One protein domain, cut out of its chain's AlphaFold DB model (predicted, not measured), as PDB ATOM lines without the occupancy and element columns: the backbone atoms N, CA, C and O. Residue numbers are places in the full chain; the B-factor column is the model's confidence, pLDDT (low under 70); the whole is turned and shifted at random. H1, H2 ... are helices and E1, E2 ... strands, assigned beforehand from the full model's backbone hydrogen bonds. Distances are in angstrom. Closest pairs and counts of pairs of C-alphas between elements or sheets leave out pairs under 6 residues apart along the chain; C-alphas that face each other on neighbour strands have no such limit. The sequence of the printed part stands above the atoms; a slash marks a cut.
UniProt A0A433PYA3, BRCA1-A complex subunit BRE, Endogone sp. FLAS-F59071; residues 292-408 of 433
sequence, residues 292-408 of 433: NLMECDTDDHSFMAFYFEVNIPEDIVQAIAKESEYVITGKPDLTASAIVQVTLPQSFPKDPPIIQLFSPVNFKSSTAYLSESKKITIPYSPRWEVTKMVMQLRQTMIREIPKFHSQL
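Overview. This is residues 292 to 408 of the 433 residues of the protein "BRCA1-A complex subunit BRE" of Endogone sp. FLAS-F59071 (UniProt A0A433PYA3). A strongly twisted sheet of five strands curls round one long helix, H2, which covers one face of it. At one end H1 leads away from the sheet, and residues 321 to 331 stick out there, of which 321 to 323 belong to H1. The printed part has 117 residues, with two named helices and five named strands in the order E1 E2 H1 E3 E4 E5 H2; the sheet runs E1 E2 E3 E4 E5, antiparallel throughout, and the class is mixed, helices and strands. The whole is only just loose, close to compact, with a radius of gyration of the C-alphas of 16.3 A and spans of 50 by 34 by 20 A.

Along the chain. Find C-alpha 293 at (-20.630, 43.583, 5.276), where E1 begins; it ends at residue 296, 7.7 A on. E2, residues 303 to 311, covers 25.7 A, and E3, residues 335 to 343, covers 25.1 A. E4, residues 354 to 363, measures 21.0 A and bends by 88 degrees at Pro 360. E5, residues 371 to 376, measures 15.6 A. H1, residues 314 to 323, measures 14.4 A. H2 starts from C-alpha 386 at (-23.032, 25.791, 3.111) and runs 28.0 A to C-alpha 405 at (-23.618, 43.539, 24.744), with a kink of 31 degrees near residue 399.

Arrangement. Look first at the hairpin E1 and E2, where N 305 and O 295 are 2.8 A apart. Beside E2 lies E3, with N 306 and O 340 at 2.9 A. E3, E4 and E5 form a meander, each strand the antiparallel neighbour of the one before: N 341 and O 356 are 2.8 A apart, and N 357 and O 374 are 2.8 A apart. E1 and E5 are the edge strands. H2 is on one face of this sheet, giving two layers, a helix layer and a sheet layer; the closest C-alphas of E3 and H2 are those of Ala 336 and Pro 402, 5.3 A apart. H1 is not on the sheet. It is close to H2 but not clearly touching, the closest C-alphas being those of Ile 316 and Pro 402 at 7.8 A; the two run the same way at a shallow tilt of 25 degrees. In H1 every O i to N i+4 pair is within hydrogen-bond range; in H2, 14 of 16 are.

Size, cuts and confidence. The two C-alphas farthest apart are those of Asp 299 and Val 327, at 51.6 A. The printed part has no cut. The link from H1 to E3, 11 residues, is long. Look at residues 320 to 333 for pLDDT under 70; the mean of the printed part is 86.9.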
ATOM      1  N   ASN A 292     -24.709  44.218   5.951       97.00
ATOM      2  CA  ASN A 292     -23.917  44.272   7.170       97.00
ATOM      3  C   ASN A 292     -22.418  44.147   6.879       97.00
ATOM      4  O   ASN A 292     -21.624  44.315   7.793       97.00
ATOM      5  N   LEU A 293     -22.022  43.814   5.647       97.38
ATOM      6  CA  LEU A 293     -20.630  43.583   5.276       97.38
ATOM      7  C   LEU A 293     -19.824  44.886   5.347       97.38
ATOM      8  O   LEU A 293     -20.208  45.883   4.739       97.38
ATOM      9  N   MET A 294     -18.709  44.854   6.073       96.94
ATOM     10  CA  MET A 294     -17.761  45.967   6.173       96.94
ATOM     11  C   MET A 294     -16.546  45.736   5.278       96.94
ATOM     12  O   MET A 294     -16.196  46.589   4.473       96.94
ATOM     13  N   GLU A 295     -15.921  44.569   5.420       96.31
ATOM     14  CA  GLU A 295     -14.674  44.209   4.750       96.31
ATOM     15  C   GLU A 295     -14.631  42.697   4.547       96.31
ATOM     16  O   GLU A 295     -15.166  41.932   5.358       96.31
ATOM     17  N   CYS A 296     -13.995  42.249   3.471       95.56
ATOM     18  CA  CYS A 296     -13.710  40.841   3.271       95.56
ATOM     19  C   CYS A 296     -12.508  40.636   2.354       95.56
ATOM     20  O   CYS A 296     -12.250  41.441   1.464       95.56
ATOM     21  N   ASP A 297     -11.822  39.521   2.557       92.31
ATOM     22  CA  ASP A 297     -10.696  39.082   1.741       92.31
ATOM     23  C   ASP A 297     -11.203  38.363   0.484       92.31
ATOM     24  O   ASP A 297     -11.681  37.229   0.555       92.31
ATOM     25  N   THR A 298     -11.146  39.046  -0.658       87.19
ATOM     26  CA  THR A 298     -11.645  38.537  -1.944       87.19
ATOM     27  C   THR A 298     -10.723  37.523  -2.607       87.19
ATOM     28  O   THR A 298     -11.167  36.822  -3.518       87.19
ATOM     29  N   ASP A 299      -9.475  37.422  -2.156       83.19
ATOM     30  CA  ASP A 299      -8.452  36.626  -2.824       83.19
ATOM     31  C   ASP A 299      -8.379  35.245  -2.167       83.19
ATOM     32  O   ASP A 299      -8.750  34.228  -2.770       83.19
ATOM     33  N   ASP A 300      -8.045  35.203  -0.879       83.75
ATOM     34  CA  ASP A 300      -7.876  33.951  -0.135       83.75
ATOM     35  C   ASP A 300      -9.177  33.462   0.512       83.75
ATOM     36  O   ASP A 300      -9.265  32.314   0.974       83.75
ATOM     37  N   HIS A 301     -10.222  34.297   0.522       92.25
ATOM     38  CA  HIS A 301     -11.507  33.998   1.155       92.25
ATOM     39  C   HIS A 301     -11.317  33.555   2.615       92.25
ATOM     40  O   HIS A 301     -11.970  32.625   3.102       92.25
ATOM     41  N   SER A 302     -10.354  34.154   3.313       93.81
ATOM     42  CA  SER A 302      -9.934  33.748   4.655       93.81
ATOM     43  C   SER A 302     -10.635  34.536   5.762       93.81
ATOM     44  O   SER A 302     -10.731  34.049   6.892       93.81
ATOM     45  N   PHE A 303     -11.174  35.714   5.445       96.06
ATOM     46  CA  PHE A 303     -11.682  36.669   6.428       96.06
ATOM     47  C   PHE A 303     -12.887  37.472   5.919       96.06
ATOM     48  O   PHE A 303     -12.929  37.899   4.766       96.06
ATOM     49  N   MET A 304     -13.850  37.717   6.811       97.75
ATOM     50  CA  MET A 304     -14.969  38.644   6.614       97.75
ATOM     51  C   MET A 304     -15.272  39.392   7.918       97.75
ATOM     52  O   MET A 304     -15.276  38.785   8.992       97.75
ATOM     53  N   ALA A 305     -15.611  40.676   7.827       97.94
ATOM     54  CA  ALA A 305     -16.082  41.497   8.937       97.94
ATOM     55  C   ALA A 305     -17.454  42.106   8.632       97.94
ATOM     56  O   ALA A 305     -17.704  42.615   7.538       97.94
ATOM     57  N   PHE A 306     -18.341  42.076   9.624       98.06
ATOM     58  CA  PHE A 306     -19.710  42.569   9.519       98.06
ATOM     59  C   PHE A 306     -20.063  43.482  10.694       98.06
ATOM     60  O   PHE A 306     -19.637  43.228  11.816       98.06
ATOM     61  N   TYR A 307     -20.916  44.477  10.477       97.69
ATOM     62  CA  TYR A 307     -21.550  45.264  11.532       97.69
ATOM     63  C   TYR A 307     -23.009  44.845  11.700       97.69
ATOM     64  O   TYR A 307     -23.801  44.937  10.757       97.69
ATOM     65  N   PHE A 308     -23.382  44.394  12.896       96.31
ATOM     66  CA  PHE A 308     -24.750  43.988  13.208       96.31
ATOM     67  C   PHE A 308     -25.368  44.859  14.293       96.31
ATOM     68  O   PHE A 308     -24.736  45.144  15.308       96.31
ATOM     69  N   GLU A 309     -26.649  45.160  14.103       93.56
ATOM     70  CA  GLU A 309     -27.557  45.701  15.110       93.56
ATOM     71  C   GLU A 309     -28.707  44.707  15.281       93.56
ATOM     72  O   GLU A 309     -29.364  44.312  14.312       93.56
ATOM     73  N   VAL A 310     -28.914  44.237  16.509       91.38
ATOM     74  CA  VAL A 310     -29.883  43.189  16.835       91.38
ATOM     75  C   VAL A 310     -30.781  43.676  17.958       91.38
ATOM     76  O   VAL A 310     -30.298  44.188  18.964       91.38
ATOM     77  N   ASN A 311     -32.087  43.464  17.822       88.38
ATOM     78  CA  ASN A 311     -33.022  43.760  18.901       88.38
ATOM     79  C   ASN A 311     -32.738  42.859  20.111       88.38
ATOM     80  O   ASN A 311     -32.635  41.637  19.977       88.38
ATOM     81  N   ILE A 312     -32.629  43.461  21.289       82.19
ATOM     82  CA  ILE A 312     -32.460  42.772  22.562       82.19
ATOM     83  C   ILE A 312     -33.813  42.141  22.913       82.19
ATOM     84  O   ILE A 312     -34.801  42.866  23.056       82.19
ATOM     85  N   PRO A 313     -33.895  40.806  23.027       79.81
ATOM     86  CA  PRO A 313     -35.145  40.154  23.376       79.81
ATOM     87  C   PRO A 313     -35.557  40.490  24.818       79.81
ATOM     88  O   PRO A 313     -34.730  40.771  25.689       79.81
ATOM     89  N   GLU A 314     -36.867  40.521  25.045       77.44
ATOM     90  CA  GLU A 314     -37.490  41.115  26.234       77.44
ATOM     91  C   GLU A 314     -37.132  40.387  27.541       77.44
ATOM     92  O   GLU A 314     -37.085  40.997  28.606       77.44
ATOM     93  N   ASP A 315     -36.784  39.103  27.458       76.00
ATOM     94  CA  ASP A 315     -36.252  38.305  28.564       76.00
ATOM     95  C   ASP A 315     -34.900  38.831  29.071       76.00
ATOM     96  O   ASP A 315     -34.687  38.938  30.282       76.00
ATOM     97  N   ILE A 316     -34.004  39.227  28.162       72.50
ATOM     98  CA  ILE A 316     -32.707  39.830  28.506       72.50
ATOM     99  C   ILE A 316     -32.914  41.238  29.067       72.50
ATOM    100  O   ILE A 316     -32.281  41.605  30.056       72.50
ATOM    101  N   VAL A 317     -33.845  42.006  28.498       72.81
ATOM    102  CA  VAL A 317     -34.215  43.337  29.010       72.81
ATOM    103  C   VAL A 317     -34.707  43.239  30.454       72.81
ATOM    104  O   VAL A 317     -34.265  44.004  31.307       72.81
ATOM    105  N   GLN A 318     -35.580  42.273  30.754       71.38
ATOM    106  CA  GLN A 318     -36.090  42.043  32.107       71.38
ATOM    107  C   GLN A 318     -34.997  41.591  33.082       71.38
ATOM    108  O   GLN A 318     -35.031  41.980  34.248       71.38
ATOM    109  N   ALA A 319     -34.027  40.792  32.631       72.38
ATOM    110  CA  ALA A 319     -32.880  40.408  33.451       72.38
ATOM    111  C   ALA A 319     -32.005  41.626  33.805       72.38
ATOM    112  O   ALA A 319     -31.696  41.832  34.976       72.38
ATOM    113  N   ILE A 320     -31.700  42.483  32.823       68.88
ATOM    114  CA  ILE A 320     -30.948  43.732  33.034       68.88
ATOM    115  C   ILE A 320     -31.716  44.680  33.970       68.88
ATOM    116  O   ILE A 320     -31.131  45.268  34.880       68.88
ATOM    117  N   ALA A 321     -33.034  44.806  33.787       68.44
ATOM    118  CA  ALA A 321     -33.896  45.646  34.619       68.44
ATOM    119  C   ALA A 321     -33.997  45.152  36.073       68.44
ATOM    120  O   ALA A 321     -34.156  45.960  36.979       68.44
ATOM    121  N   LYS A 322     -33.887  43.840  36.325       67.50
ATOM    122  CA  LYS A 322     -33.855  43.287  37.691       67.50
ATOM    123  C   LYS A 322     -32.537  43.559  38.416       67.50
ATOM    124  O   LYS A 322     -32.548  43.697  39.634       67.50
ATOM    125  N   GLU A 323     -31.422  43.625  37.693       64.44
ATOM    126  CA  GLU A 323     -30.106  43.945  38.268       64.44
ATOM    127  C   GLU A 323     -29.860  45.452  38.423       64.44
ATOM    128  O   GLU A 323     -28.976  45.868  39.175       64.44
ATOM    129  N   SER A 324     -30.624  46.286  37.716       58.44
ATOM    130  CA  SER A 324     -30.548  47.740  37.821       58.44
ATOM    131  C   SER A 324     -31.671  48.258  38.720       58.44
ATOM    132  O   SER A 324     -32.832  48.306  38.342       58.44
ATOM    133  N   GLU A 325     -31.319  48.691  39.931       50.25
ATOM    134  CA  GLU A 325     -32.234  49.212  40.967       50.25
ATOM    135  C   GLU A 325     -32.919  50.554  40.595       50.25
ATOM    136  O   GLU A 325     -33.446  51.267  41.447       50.25
ATOM    137  N   TYR A 326     -32.907  50.933  39.313       50.12
ATOM    138  CA  TYR A 326     -33.348  52.230  38.814       50.12
ATOM    139  C   TYR A 326     -34.486  52.105  37.797       50.12
ATOM    140  O   TYR A 326     -34.405  51.389  36.803       50.12
ATOM    141  N   VAL A 327     -35.538  52.894  38.027       45.09
ATOM    142  CA  VAL A 327     -36.668  53.077  37.111       45.09
ATOM    143  C   VAL A 327     -36.197  53.897  35.906       45.09
ATOM    144  O   VAL A 327     -35.986  55.104  36.012       45.09
ATOM    145  N   ILE A 328     -36.023  53.247  34.754       49.28
ATOM    146  CA  ILE A 328     -35.677  53.916  33.493       49.28
ATOM    147  C   ILE A 328     -36.919  54.660  32.979       49.28
ATOM    148  O   ILE A 328     -37.859  54.056  32.466       49.28
ATOM    149  N   THR A 329     -36.944  55.986  33.109       42.53
ATOM    150  CA  THR A 329     -37.973  56.855  32.516       42.53
ATOM    151  C   THR A 329     -37.587  57.239  31.087       42.53
ATOM    152  O   THR A 329     -37.088  58.323  30.806       42.53
ATOM    153  N   GLY A 330     -37.809  56.308  30.162       51.44
ATOM    154  CA  GLY A 330     -37.609  56.464  28.718       51.44
ATOM    155  C   GLY A 330     -37.619  55.089  28.055       51.44
ATOM    156  O   GLY A 330     -37.232  54.120  28.699       51.44
ATOM    157  N   LYS A 331     -38.079  54.962  26.801       49.72
ATOM    158  CA  LYS A 331     -37.911  53.695  26.065       49.72
ATOM    159  C   LYS A 331     -36.400  53.449  25.929       49.72
ATOM    160  O   LYS A 331     -35.758  54.270  25.273       49.72
ATOM    161  N   PRO A 332     -35.817  52.412  26.556       59.00
ATOM    162  CA  PRO A 332     -34.413  52.100  26.332       59.00
ATOM    163  C   PRO A 332     -34.220  51.780  24.847       59.00
ATOM    164  O   PRO A 332     -35.117  51.211  24.224       59.00
ATOM    165  N   ASP A 333     -33.074  52.156  24.280       62.47
ATOM    166  CA  ASP A 333     -32.684  51.652  22.965       62.47
ATOM    167  C   ASP A 333     -32.525  50.135  23.099       62.47
ATOM    168  O   ASP A 333     -31.620  49.636  23.767       62.47
ATOM    169  N   LEU A 334     -33.474  49.393  22.536       79.00
ATOM    170  CA  LEU A 334     -33.568  47.938  22.652       79.00
ATOM    171  C   LEU A 334     -32.665  47.245  21.627       79.00
ATOM    172  O   LEU A 334     -33.010  46.177  21.133       79.00
ATOM    173  N   THR A 335     -31.532  47.842  21.268       85.50
ATOM    174  CA  THR A 335     -30.656  47.353  20.200       85.50
ATOM    175  C   THR A 335     -29.252  47.108  20.728       85.50
ATOM    176  O   THR A 335     -28.601  48.009  21.248       85.50
ATOM    177  N   ALA A 336     -28.764  45.884  20.556       89.56
ATOM    178  CA  ALA A 336     -27.382  45.508  20.790       89.56
ATOM    179  C   ALA A 336     -26.606  45.574  19.473       89.56
ATOM    180  O   ALA A 336     -27.034  44.995  18.473       89.56
ATOM    181  N   SER A 337     -25.447  46.230  19.484       92.94
ATOM    182  CA  SER A 337     -24.557  46.308  18.325       92.94
ATOM    183  C   SER A 337     -23.224  45.604  18.571       92.94
ATOM    184  O   SER A 337     -22.706  45.582  19.693       92.94
ATOM    185  N   ALA A 338     -22.677  44.999  17.517       96.38
ATOM    186  CA  ALA A 338     -21.367  44.358  17.533       96.38
ATOM    187  C   ALA A 338     -20.759  44.304  16.126       96.38
ATOM    188  O   ALA A 338     -21.466  44.092  15.137       96.38
ATOM    189  N   ILE A 339     -19.432  44.419  16.057       97.44
ATOM    190  CA  ILE A 339     -18.669  44.026  14.871       97.44
ATOM    191  C   ILE A 339     -18.386  42.528  14.989       97.44
ATOM    192  O   ILE A 339     -17.913  42.056  16.022       97.44
ATOM    193  N   VAL A 340     -18.698  41.766  13.948       97.81
ATOM    194  CA  VAL A 340     -18.498  40.321  13.885       97.81
ATOM    195  C   VAL A 340     -17.430  40.014  12.858       97.81
ATOM    196  O   VAL A 340     -17.632  40.202  11.661       97.81
ATOM    197  N   GLN A 341     -16.319  39.484  13.339       97.75
ATOM    198  CA  GLN A 341     -15.247  38.954  12.521       97.75
ATOM    199  C   GLN A 341     -15.418  37.444  12.359       97.75
ATOM    200  O   GLN A 341     -15.566  36.720  13.346       97.75
ATOM    201  N   VAL A 342     -15.361  36.971  11.118       97.75
ATOM    202  CA  VAL A 342     -15.390  35.555  10.749       97.75
ATOM    203  C   VAL A 342     -14.090  35.219  10.030       97.75
ATOM    204  O   VAL A 342     -13.845  35.700   8.928       97.75
ATOM    205  N   THR A 343     -13.274  34.362  10.639       97.62
ATOM    206  CA  THR A 343     -12.010  33.880  10.070       97.62
ATOM    207  C   THR A 343     -12.125  32.394   9.731       97.62
ATOM    208  O   THR A 343     -12.534  31.584  10.568       97.62
ATOM    209  N   LEU A 344     -11.749  32.014   8.513       96.50
ATOM    210  CA  LEU A 344     -11.783  30.639   8.019       96.50
ATOM    211  C   LEU A 344     -10.381  30.009   8.099       96.50
ATOM    212  O   LEU A 344      -9.517  30.373   7.296       96.50
ATOM    213  N   PRO A 345     -10.133  29.038   9.003       94.00
ATOM    214  CA  PRO A 345      -8.823  28.388   9.107       94.00
ATOM    215  C   PRO A 345      -8.472  27.658   7.808       94.00
ATOM    216  O   PRO A 345      -9.377  27.243   7.086       94.00
ATOM    217  N   GLN A 346      -7.188  27.443   7.497       88.31
ATOM    218  CA  GLN A 346      -6.767  26.744   6.266       88.31
ATOM    219  C   GLN A 346      -7.391  25.345   6.119       88.31
ATOM    220  O   GLN A 346      -7.713  24.915   5.015       88.31
ATOM    221  N   SER A 347      -7.647  24.677   7.242       90.94
ATOM    222  CA  SER A 347      -8.306  23.375   7.338       90.94
ATOM    223  C   SER A 347      -9.826  23.405   7.121       90.94
ATOM    224  O   SER A 347     -10.437  22.337   7.083       90.94
ATOM    225  N   PHE A 348     -10.469  24.570   6.970       93.88
ATOM    226  CA  PHE A 348     -11.898  24.663   6.640       93.88
ATOM    227  C   PHE A 348     -12.202  23.866   5.356       93.88
ATOM    228  O   PHE A 348     -11.468  23.995   4.374       93.88
ATOM    229  N   PRO A 349     -13.253  23.024   5.330       94.88
ATOM    230  CA  PRO A 349     -14.368  22.914   6.269       94.88
ATOM    231  C   PRO A 349     -14.135  21.928   7.419       94.88
ATOM    232  O   PRO A 349     -15.059  21.703   8.192       94.88
ATOM    233  N   LYS A 350     -12.977  21.268   7.527       94.12
ATOM    234  CA  LYS A 350     -12.740  20.275   8.585       94.12
ATOM    235  C   LYS A 350     -12.858  20.914   9.966       94.12
ATOM    236  O   LYS A 350     -13.602  20.403  10.803       94.12
ATOM    237  N   ASP A 351     -12.198  22.054  10.142       94.69
ATOM    238  CA  ASP A 351     -12.306  22.864  11.350       94.69
ATOM    239  C   ASP A 351     -13.353  23.975  11.165       94.69
ATOM    240  O   ASP A 351     -13.538  24.471  10.045       94.69
ATOM    241  N   PRO A 352     -14.073  24.354  12.238       96.12
ATOM    242  CA  PRO A 352     -15.105  25.379  12.173       96.12
ATOM    243  C   PRO A 352     -14.525  26.771  11.880       96.12
ATOM    244  O   PRO A 352     -13.373  27.048  12.225       96.12
ATOM    245  N   PRO A 353     -15.338  27.688  11.322       97.19
ATOM    246  CA  PRO A 353     -14.981  29.098  11.268       97.19
ATOM    247  C   PRO A 353     -14.798  29.659  12.686       97.19
ATOM    248  O   PRO A 353     -15.545  29.329  13.612       97.19
ATOM    249  N   ILE A 354     -13.812  30.533  12.850       97.44
ATOM    250  CA  ILE A 354     -13.554  31.260  14.090       97.44
ATOM    251  C   ILE A 354     -14.372  32.546  14.049       97.44
ATOM    252  O   ILE A 354     -14.216  33.338  13.125       97.44
ATOM    253  N   ILE A 355     -15.228  32.756  15.048       97.31
ATOM    254  CA  ILE A 355     -16.081  33.944  15.118       97.31
ATOM    255  C   ILE A 355     -15.731  34.746  16.364       97.31
ATOM    256  O   ILE A 355     -15.714  34.213  17.479       97.31
ATOM    257  N   GLN A 356     -15.466  36.032  16.170       97.50
ATOM    258  CA  GLN A 356     -15.120  36.963  17.231       97.50
ATOM    259  C   GLN A 356     -16.018  38.194  17.152       97.50
ATOM    260  O   GLN A 356     -16.170  38.811  16.100       97.50
ATOM    261  N   LEU A 357     -16.647  38.515  18.277       97.38
ATOM    262  CA  LEU A 357     -17.450  39.715  18.461       97.38
ATOM    263  C   LEU A 357     -16.551  40.814  19.016       97.38
ATOM    264  O   LEU A 357     -15.764  40.538  19.922       97.38
ATOM    265  N   PHE A 358     -16.706  42.036  18.526       96.31
ATOM    266  CA  PHE A 358     -16.036  43.229  19.027       96.31
ATOM    267  C   PHE A 358     -17.061  44.299  19.369       96.31
ATOM    268  O   PHE A 358     -18.034  44.514  18.636       96.31
ATOM    269  N   SER A 359     -16.836  44.983  20.488       93.94
ATOM    270  CA  SER A 359     -17.624  46.158  20.833       93.94
ATOM    271  C   SER A 359     -17.181  47.343  19.971       93.94
ATOM    272  O   SER A 359     -15.990  47.660  19.954       93.94
ATOM    273  N   PRO A 360     -18.110  48.037  19.291       90.88
ATOM    274  CA  PRO A 360     -17.770  49.227  18.517       90.88
ATOM    275  C   PRO A 360     -17.419  50.433  19.404       90.88
ATOM    276  O   PRO A 360     -16.867  51.407  18.908       90.88
ATOM    277  N   VAL A 361     -17.760  50.389  20.699       88.56
ATOM    278  CA  VAL A 361     -17.655  51.548  21.606       88.56
ATOM    279  C   VAL A 361     -16.951  51.258  22.933       88.56
ATOM    280  O   VAL A 361     -16.512  52.197  23.583       88.56
ATOM    281  N   ASN A 362     -16.820  49.991  23.345       86.62
ATOM    282  CA  ASN A 362     -16.121  49.625  24.583       86.62
ATOM    283  C   ASN A 362     -14.712  49.117  24.262       86.62
ATOM    284  O   ASN A 362     -14.542  48.229  23.422       86.62
ATOM    285  N   PHE A 363     -13.720  49.633  24.981       85.69
ATOM    286  CA  PHE A 363     -12.310  49.262  24.858       85.69
ATOM    287  C   PHE A 363     -11.813  48.659  26.171       85.69
ATOM    288  O   PHE A 363     -12.305  49.009  27.241       85.69
ATOM    289  N   LYS A 364     -10.819  47.765  26.095       84.56
ATOM    290  CA  LYS A 364     -10.300  47.021  27.261       84.56
ATOM    291  C   LYS A 364      -9.751  47.913  28.374       84.56
ATOM    292  O   LYS A 364      -9.715  47.521  29.537       84.56
ATOM    293  N   SER A 365      -9.271  49.099  28.019       78.69
ATOM    294  CA  SER A 365      -8.914  50.147  28.967       78.69
ATOM    295  C   SER A 365      -9.031  51.510  28.294       78.69
ATOM    296  O   SER A 365      -8.992  51.611  27.069       78.69
ATOM    297  N   SER A 366      -9.105  52.573  29.096       70.81
ATOM    298  CA  SER A 366      -9.132  53.963  28.616       70.81
ATOM    299  C   SER A 366      -7.885  54.378  27.825       70.81
ATOM    300  O   SER A 366      -7.898  55.404  27.151       70.81
ATOM    301  N   THR A 367      -6.808  53.594  27.909       75.81
ATOM    302  CA  THR A 367      -5.534  53.823  27.216       75.81
ATOM    303  C   THR A 367      -5.241  52.789  26.128       75.81
ATOM    304  O   THR A 367      -4.257  52.937  25.406       75.81
ATOM    305  N   ALA A 368      -6.060  51.740  25.995       73.00
ATOM    306  CA  ALA A 368      -5.870  50.690  25.004       73.00
ATOM    307  C   ALA A 368      -6.730  50.946  23.765       73.00
ATOM    308  O   ALA A 368      -7.943  51.096  23.849       73.00
ATOM    309  N   TYR A 369      -6.113  50.858  22.588       77.94
ATOM    310  CA  TYR A 369      -6.809  50.903  21.296       77.94
ATOM    311  C   TYR A 369      -7.536  49.589  20.946       77.94
ATOM    312  O   TYR A 369      -8.036  49.431  19.837       77.94
ATOM    313  N   LEU A 370      -7.569  48.619  21.866       84.06
ATOM    314  CA  LEU A 370      -8.163  47.304  21.638       84.06
ATOM    315  C   LEU A 370      -9.600  47.273  22.153       84.06
ATOM    316  O   LEU A 370      -9.834  47.378  23.360       84.06
ATOM    317  N   SER A 371     -10.545  47.073  21.238       87.38
ATOM    318  CA  SER A 371     -11.951  46.860  21.566       87.38
ATOM    319  C   SER A 371     -12.140  45.648  22.480       87.38
ATOM    320  O   SER A 371     -11.422  44.643  22.383       87.38
ATOM    321  N   GLU A 372     -13.146  45.724  23.347       91.12
ATOM    322  CA  GLU A 372     -13.639  44.556  24.067       91.12
ATOM    323  C   GLU A 372     -14.090  43.492  23.074       91.12
ATOM    324  O   GLU A 372     -14.753  43.801  22.080       91.12
ATOM    325  N   SER A 373     -13.715  42.236  23.322       94.19
ATOM    326  CA  SER A 373     -13.928  41.172  22.345       94.19
ATOM    327  C   SER A 373     -14.283  39.840  22.982       94.19
ATOM    328  O   SER A 373     -13.708  39.468  24.004       94.19
ATOM    329  N   LYS A 374     -15.150  39.073  22.322       95.69
ATOM    330  CA  LYS A 374     -15.566  37.741  22.763       95.69
ATOM    331  C   LYS A 374     -15.538  36.757  21.605       95.69
ATOM    332  O   LYS A 374     -16.229  36.938  20.605       95.69
ATOM    333  N   LYS A 375     -14.769  35.681  21.758       96.50
ATOM    334  CA  LYS A 375     -14.816  34.540  20.838       96.50
ATOM    335  C   LYS A 375     -16.063  33.710  21.134       96.50
ATOM    336  O   LYS A 375     -16.315  33.382  22.293       96.50
ATOM    337  N   ILE A 376     -16.827  33.373  20.100       96.12
ATOM    338  CA  ILE A 376     -18.028  32.542  20.230       96.12
ATOM    339  C   ILE A 376     -17.831  31.198  19.531       96.12
ATOM    340  O   ILE A 376     -17.192  31.107  18.483       96.12
ATOM    341  N   THR A 377     -18.396  30.150  20.124       93.62
ATOM    342  CA  THR A 377     -18.392  28.800  19.557       93.62
ATOM    343  C   THR A 377     -19.746  28.528  18.920       93.62
ATOM    344  O   THR A 377     -20.781  28.733  19.553       93.62
ATOM    345  N   ILE A 378     -19.743  28.039  17.682       91.44
ATOM    346  CA  ILE A 378     -20.961  27.631  16.980       91.44
ATOM    347  C   ILE A 378     -21.115  26.106  16.993       91.44
ATOM    348  O   ILE A 378     -20.118  25.390  16.872       91.44
ATOM    349  N   PRO A 379     -22.351  25.581  17.070       92.75
ATOM    350  CA  PRO A 379     -22.621  24.212  16.658       92.75
ATOM    351  C   PRO A 379     -22.169  24.036  15.206       92.75
ATOM    352  O   PRO A 379     -22.575  24.805  14.334       92.75
ATOM    353  N   TYR A 380     -21.320  23.046  14.944       95.69
ATOM    354  CA  TYR A 380     -20.686  22.889  13.640       95.69
ATOM    355  C   TYR A 380     -20.599  21.427  13.221       95.69
ATOM    356  O   TYR A 380     -20.334  20.540  14.030       95.69
ATOM    357  N   SER A 381     -20.778  21.185  11.923       95.94
ATOM    358  CA  SER A 381     -20.412  19.921  11.300       95.94
ATOM    359  C   SER A 381     -19.772  20.184   9.939       95.94
ATOM    360  O   SER A 381     -20.397  20.844   9.103       95.94
ATOM    361  N   PRO A 382     -18.592  19.602   9.653       94.19
ATOM    362  CA  PRO A 382     -17.917  19.754   8.360       94.19
ATOM    363  C   PRO A 382     -18.755  19.210   7.190       94.19
ATOM    364  O   PRO A 382     -18.561  19.595   6.036       94.19
ATOM    365  N   ARG A 383     -19.710  18.319   7.489       95.19
ATOM    366  CA  ARG A 383     -20.599  17.664   6.520       95.19
ATOM    367  C   ARG A 383     -21.826  18.493   6.156       95.19
ATOM    368  O   ARG A 383     -22.576  18.084   5.283       95.19
ATOM    369  N   TRP A 384     -22.078  19.615   6.828       97.50
ATOM    370  CA  TRP A 384     -23.237  20.435   6.492       97.50
ATOM    371  C   TRP A 384     -23.084  21.100   5.129       97.50
ATOM    372  O   TRP A 384     -21.981  21.453   4.707       97.50
ATOM    373  N   GLU A 385     -24.226  21.302   4.482       97.00
ATOM    374  CA  GLU A 385     -24.335  22.202   3.345       97.00
ATOM    375  C   GLU A 385     -24.042  23.637   3.771       97.00
ATOM    376  O   GLU A 385     -24.386  24.056   4.885       97.00
ATOM    377  N   VAL A 386     -23.447  24.405   2.863       97.44
ATOM    378  CA  VAL A 386     -23.032  25.791   3.111       97.44
ATOM    379  C   VAL A 386     -24.190  26.645   3.633       97.44
ATOM    380  O   VAL A 386     -24.056  27.307   4.661       97.44
ATOM    381  N   THR A 387     -25.363  26.564   3.001       97.62
ATOM    382  CA  THR A 387     -26.563  27.301   3.433       97.62
ATOM    383  C   THR A 387     -26.926  27.000   4.885       97.62
ATOM    384  O   THR A 387     -27.268  27.905   5.647       97.62
ATOM    385  N   LYS A 388     -26.807  25.737   5.313       97.12
ATOM    386  CA  LYS A 388     -27.077  25.346   6.699       97.12
ATOM    387  C   LYS A 388     -26.028  25.918   7.651       97.12
ATOM    388  O   LYS A 388     -26.407  26.400   8.714       97.12
ATOM    389  N   MET A 389     -24.745  25.902   7.278       97.44
ATOM    390  CA  MET A 389     -23.670  26.508   8.078       97.44
ATOM    391  C   MET A 389     -23.935  28.000   8.324       97.44
ATOM    392  O   MET A 389     -23.927  28.443   9.472       97.44
ATOM    393  N   VAL A 390     -24.258  28.751   7.266       97.31
ATOM    394  CA  VAL A 390     -24.553  30.192   7.345       97.31
ATOM    395  C   VAL A 390     -25.800  30.467   8.191       97.31
ATOM    396  O   VAL A 390     -25.791  31.358   9.038       97.31
ATOM    397  N   MET A 391     -26.859  29.668   8.042       96.19
ATOM    398  CA  MET A 391     -28.072  29.819   8.856       96.19
ATOM    399  C   MET A 391     -27.837  29.533  10.346       96.19
ATOM    400  O   MET A 391     -28.399  30.224  11.197       96.19
ATOM    401  N   GLN A 392     -26.995  28.555  10.683       95.94
ATOM    402  CA  GLN A 392     -26.617  28.283  12.077       95.94
ATOM    403  C   GLN A 392     -25.757  29.402  12.669       95.94
ATOM    404  O   GLN A 392     -25.947  29.788  13.827       95.94
ATOM    405  N   LEU A 393     -24.861  29.976  11.864       95.31
ATOM    406  CA  LEU A 393     -24.084  31.151  12.247       95.31
ATOM    407  C   LEU A 393     -25.018  32.342  12.514       95.31
ATOM    408  O   LEU A 393     -24.943  32.938  13.587       95.31
ATOM    409  N   ARG A 394     -25.980  32.610  11.619       94.94
ATOM    410  CA  ARG A 394     -27.021  33.637  11.805       94.94
ATOM    411  C   ARG A 394     -27.762  33.477  13.129       94.94
ATOM    412  O   ARG A 394     -27.868  34.432  13.894       94.94
ATOM    413  N   GLN A 395     -28.263  32.273  13.400       94.38
ATOM    414  CA  GLN A 395     -29.028  31.999  14.614       94.38
ATOM    415  C   GLN A 395     -28.178  32.181  15.875       94.38
ATOM    416  O   GLN A 395     -28.669  32.688  16.885       94.38
ATOM    417  N   THR A 396     -26.901  31.796  15.820       94.44
ATOM    418  CA  THR A 396     -25.966  32.017  16.928       94.44
ATOM    419  C   THR A 396     -25.715  33.507  17.150       94.44
ATOM    420  O   THR A 396     -25.812  33.959  18.287       94.44
ATOM    421  N   MET A 397     -25.477  34.293  16.095       93.12
ATOM    422  CA  MET A 397     -25.245  35.741  16.213       93.12
ATOM    423  C   MET A 397     -26.435  36.472  16.843       93.12
ATOM    424  O   MET A 397     -26.240  37.250  17.773       93.12
ATOM    425  N   ILE A 398     -27.665  36.162  16.415       92.31
ATOM    426  CA  ILE A 398     -28.893  36.758  16.979       92.31
ATOM    427  C   ILE A 398     -28.992  36.520  18.494       92.31
ATOM    428  O   ILE A 398     -29.499  37.367  19.223       92.31
ATOM    429  N   ARG A 399     -28.495  35.380  18.985       91.69
ATOM    430  CA  ARG A 399     -28.535  35.024  20.412       91.69
ATOM    431  C   ARG A 399     -27.348  35.549  21.209       91.69
ATOM    432  O   ARG A 399     -27.514  35.880  22.379       91.69
ATOM    433  N   GLU A 400     -26.154  35.556  20.626       94.56
ATOM    434  CA  GLU A 400     -24.916  35.863  21.348       94.56
ATOM    435  C   GLU A 400     -24.570  37.354  21.344       94.56
ATOM    436  O   GLU A 400     -23.971  37.814  22.314       94.56
ATOM    437  N   ILE A 401     -24.989  38.128  20.334       94.50
ATOM    438  CA  ILE A 401     -24.748  39.581  20.293       94.50
ATOM    439  C   ILE A 401     -25.418  40.297  21.480       94.50
ATOM    440  O   ILE A 401     -24.705  41.004  22.194       94.50
ATOM    441  N   PRO A 402     -26.716  40.085  21.789       91.88
ATOM    442  CA  PRO A 402     -27.339  40.720  22.954       91.88
ATOM    443  C   PRO A 402     -26.674  40.340  24.282       91.88
ATOM    444  O   PRO A 402     -26.475  41.199  25.136       91.88
ATOM    445  N   LYS A 403     -26.268  39.071  24.442       91.00
ATOM    446  CA  LYS A 403     -25.563  38.599  25.646       91.00
ATOM    447  C   LYS A 403     -24.166  39.186  25.784       91.00
ATOM    448  O   LYS A 403     -23.709  39.428  26.892       91.00
ATOM    449  N   PHE A 404     -23.445  39.335  24.673       91.94
ATOM    450  CA  PHE A 404     -22.150  40.005  24.668       91.94
ATOM    451  C   PHE A 404     -22.323  41.474  25.043       91.94
ATOM    452  O   PHE A 404     -21.614  41.957  25.916       91.94
ATOM    453  N   HIS A 405     -23.318  42.144  24.459       88.06
ATOM    454  CA  HIS A 405     -23.618  43.539  24.744       88.06
ATOM    455  C   HIS A 405     -23.953  43.768  26.222       88.06
ATOM    456  O   HIS A 405     -23.381  44.661  26.827       88.06
ATOM    457  N   SER A 406     -24.780  42.919  26.842       85.31
ATOM    458  CA  SER A 406     -25.141  43.047  28.265       85.31
ATOM    459  C   SER A 406     -23.982  42.813  29.244       85.31
ATOM    460  O   SER A 406     -24.122  43.103  30.426       85.31
ATOM    461  N   GLN A 407     -22.864  42.240  28.785       85.25
ATOM    462  CA  GLN A 407     -21.674  41.965  29.600       85.25
ATOM    463  C   GLN A 407     -20.666  43.127  29.591       85.25
ATOM    464  O   GLN A 407     -19.668  43.057  30.305       85.25
ATOM    465  N   LEU A 408     -20.893  44.170  28.785       85.00
ATOM    466  CA  LEU A 408     -19.949  45.273  28.622       85.00
ATOM    467  C   LEU A 408     -20.051  46.297  29.773       85.00
ATOM    468  O   LEU A 408     -21.145  46.551  30.288       85.00
TER     469      LEU A 408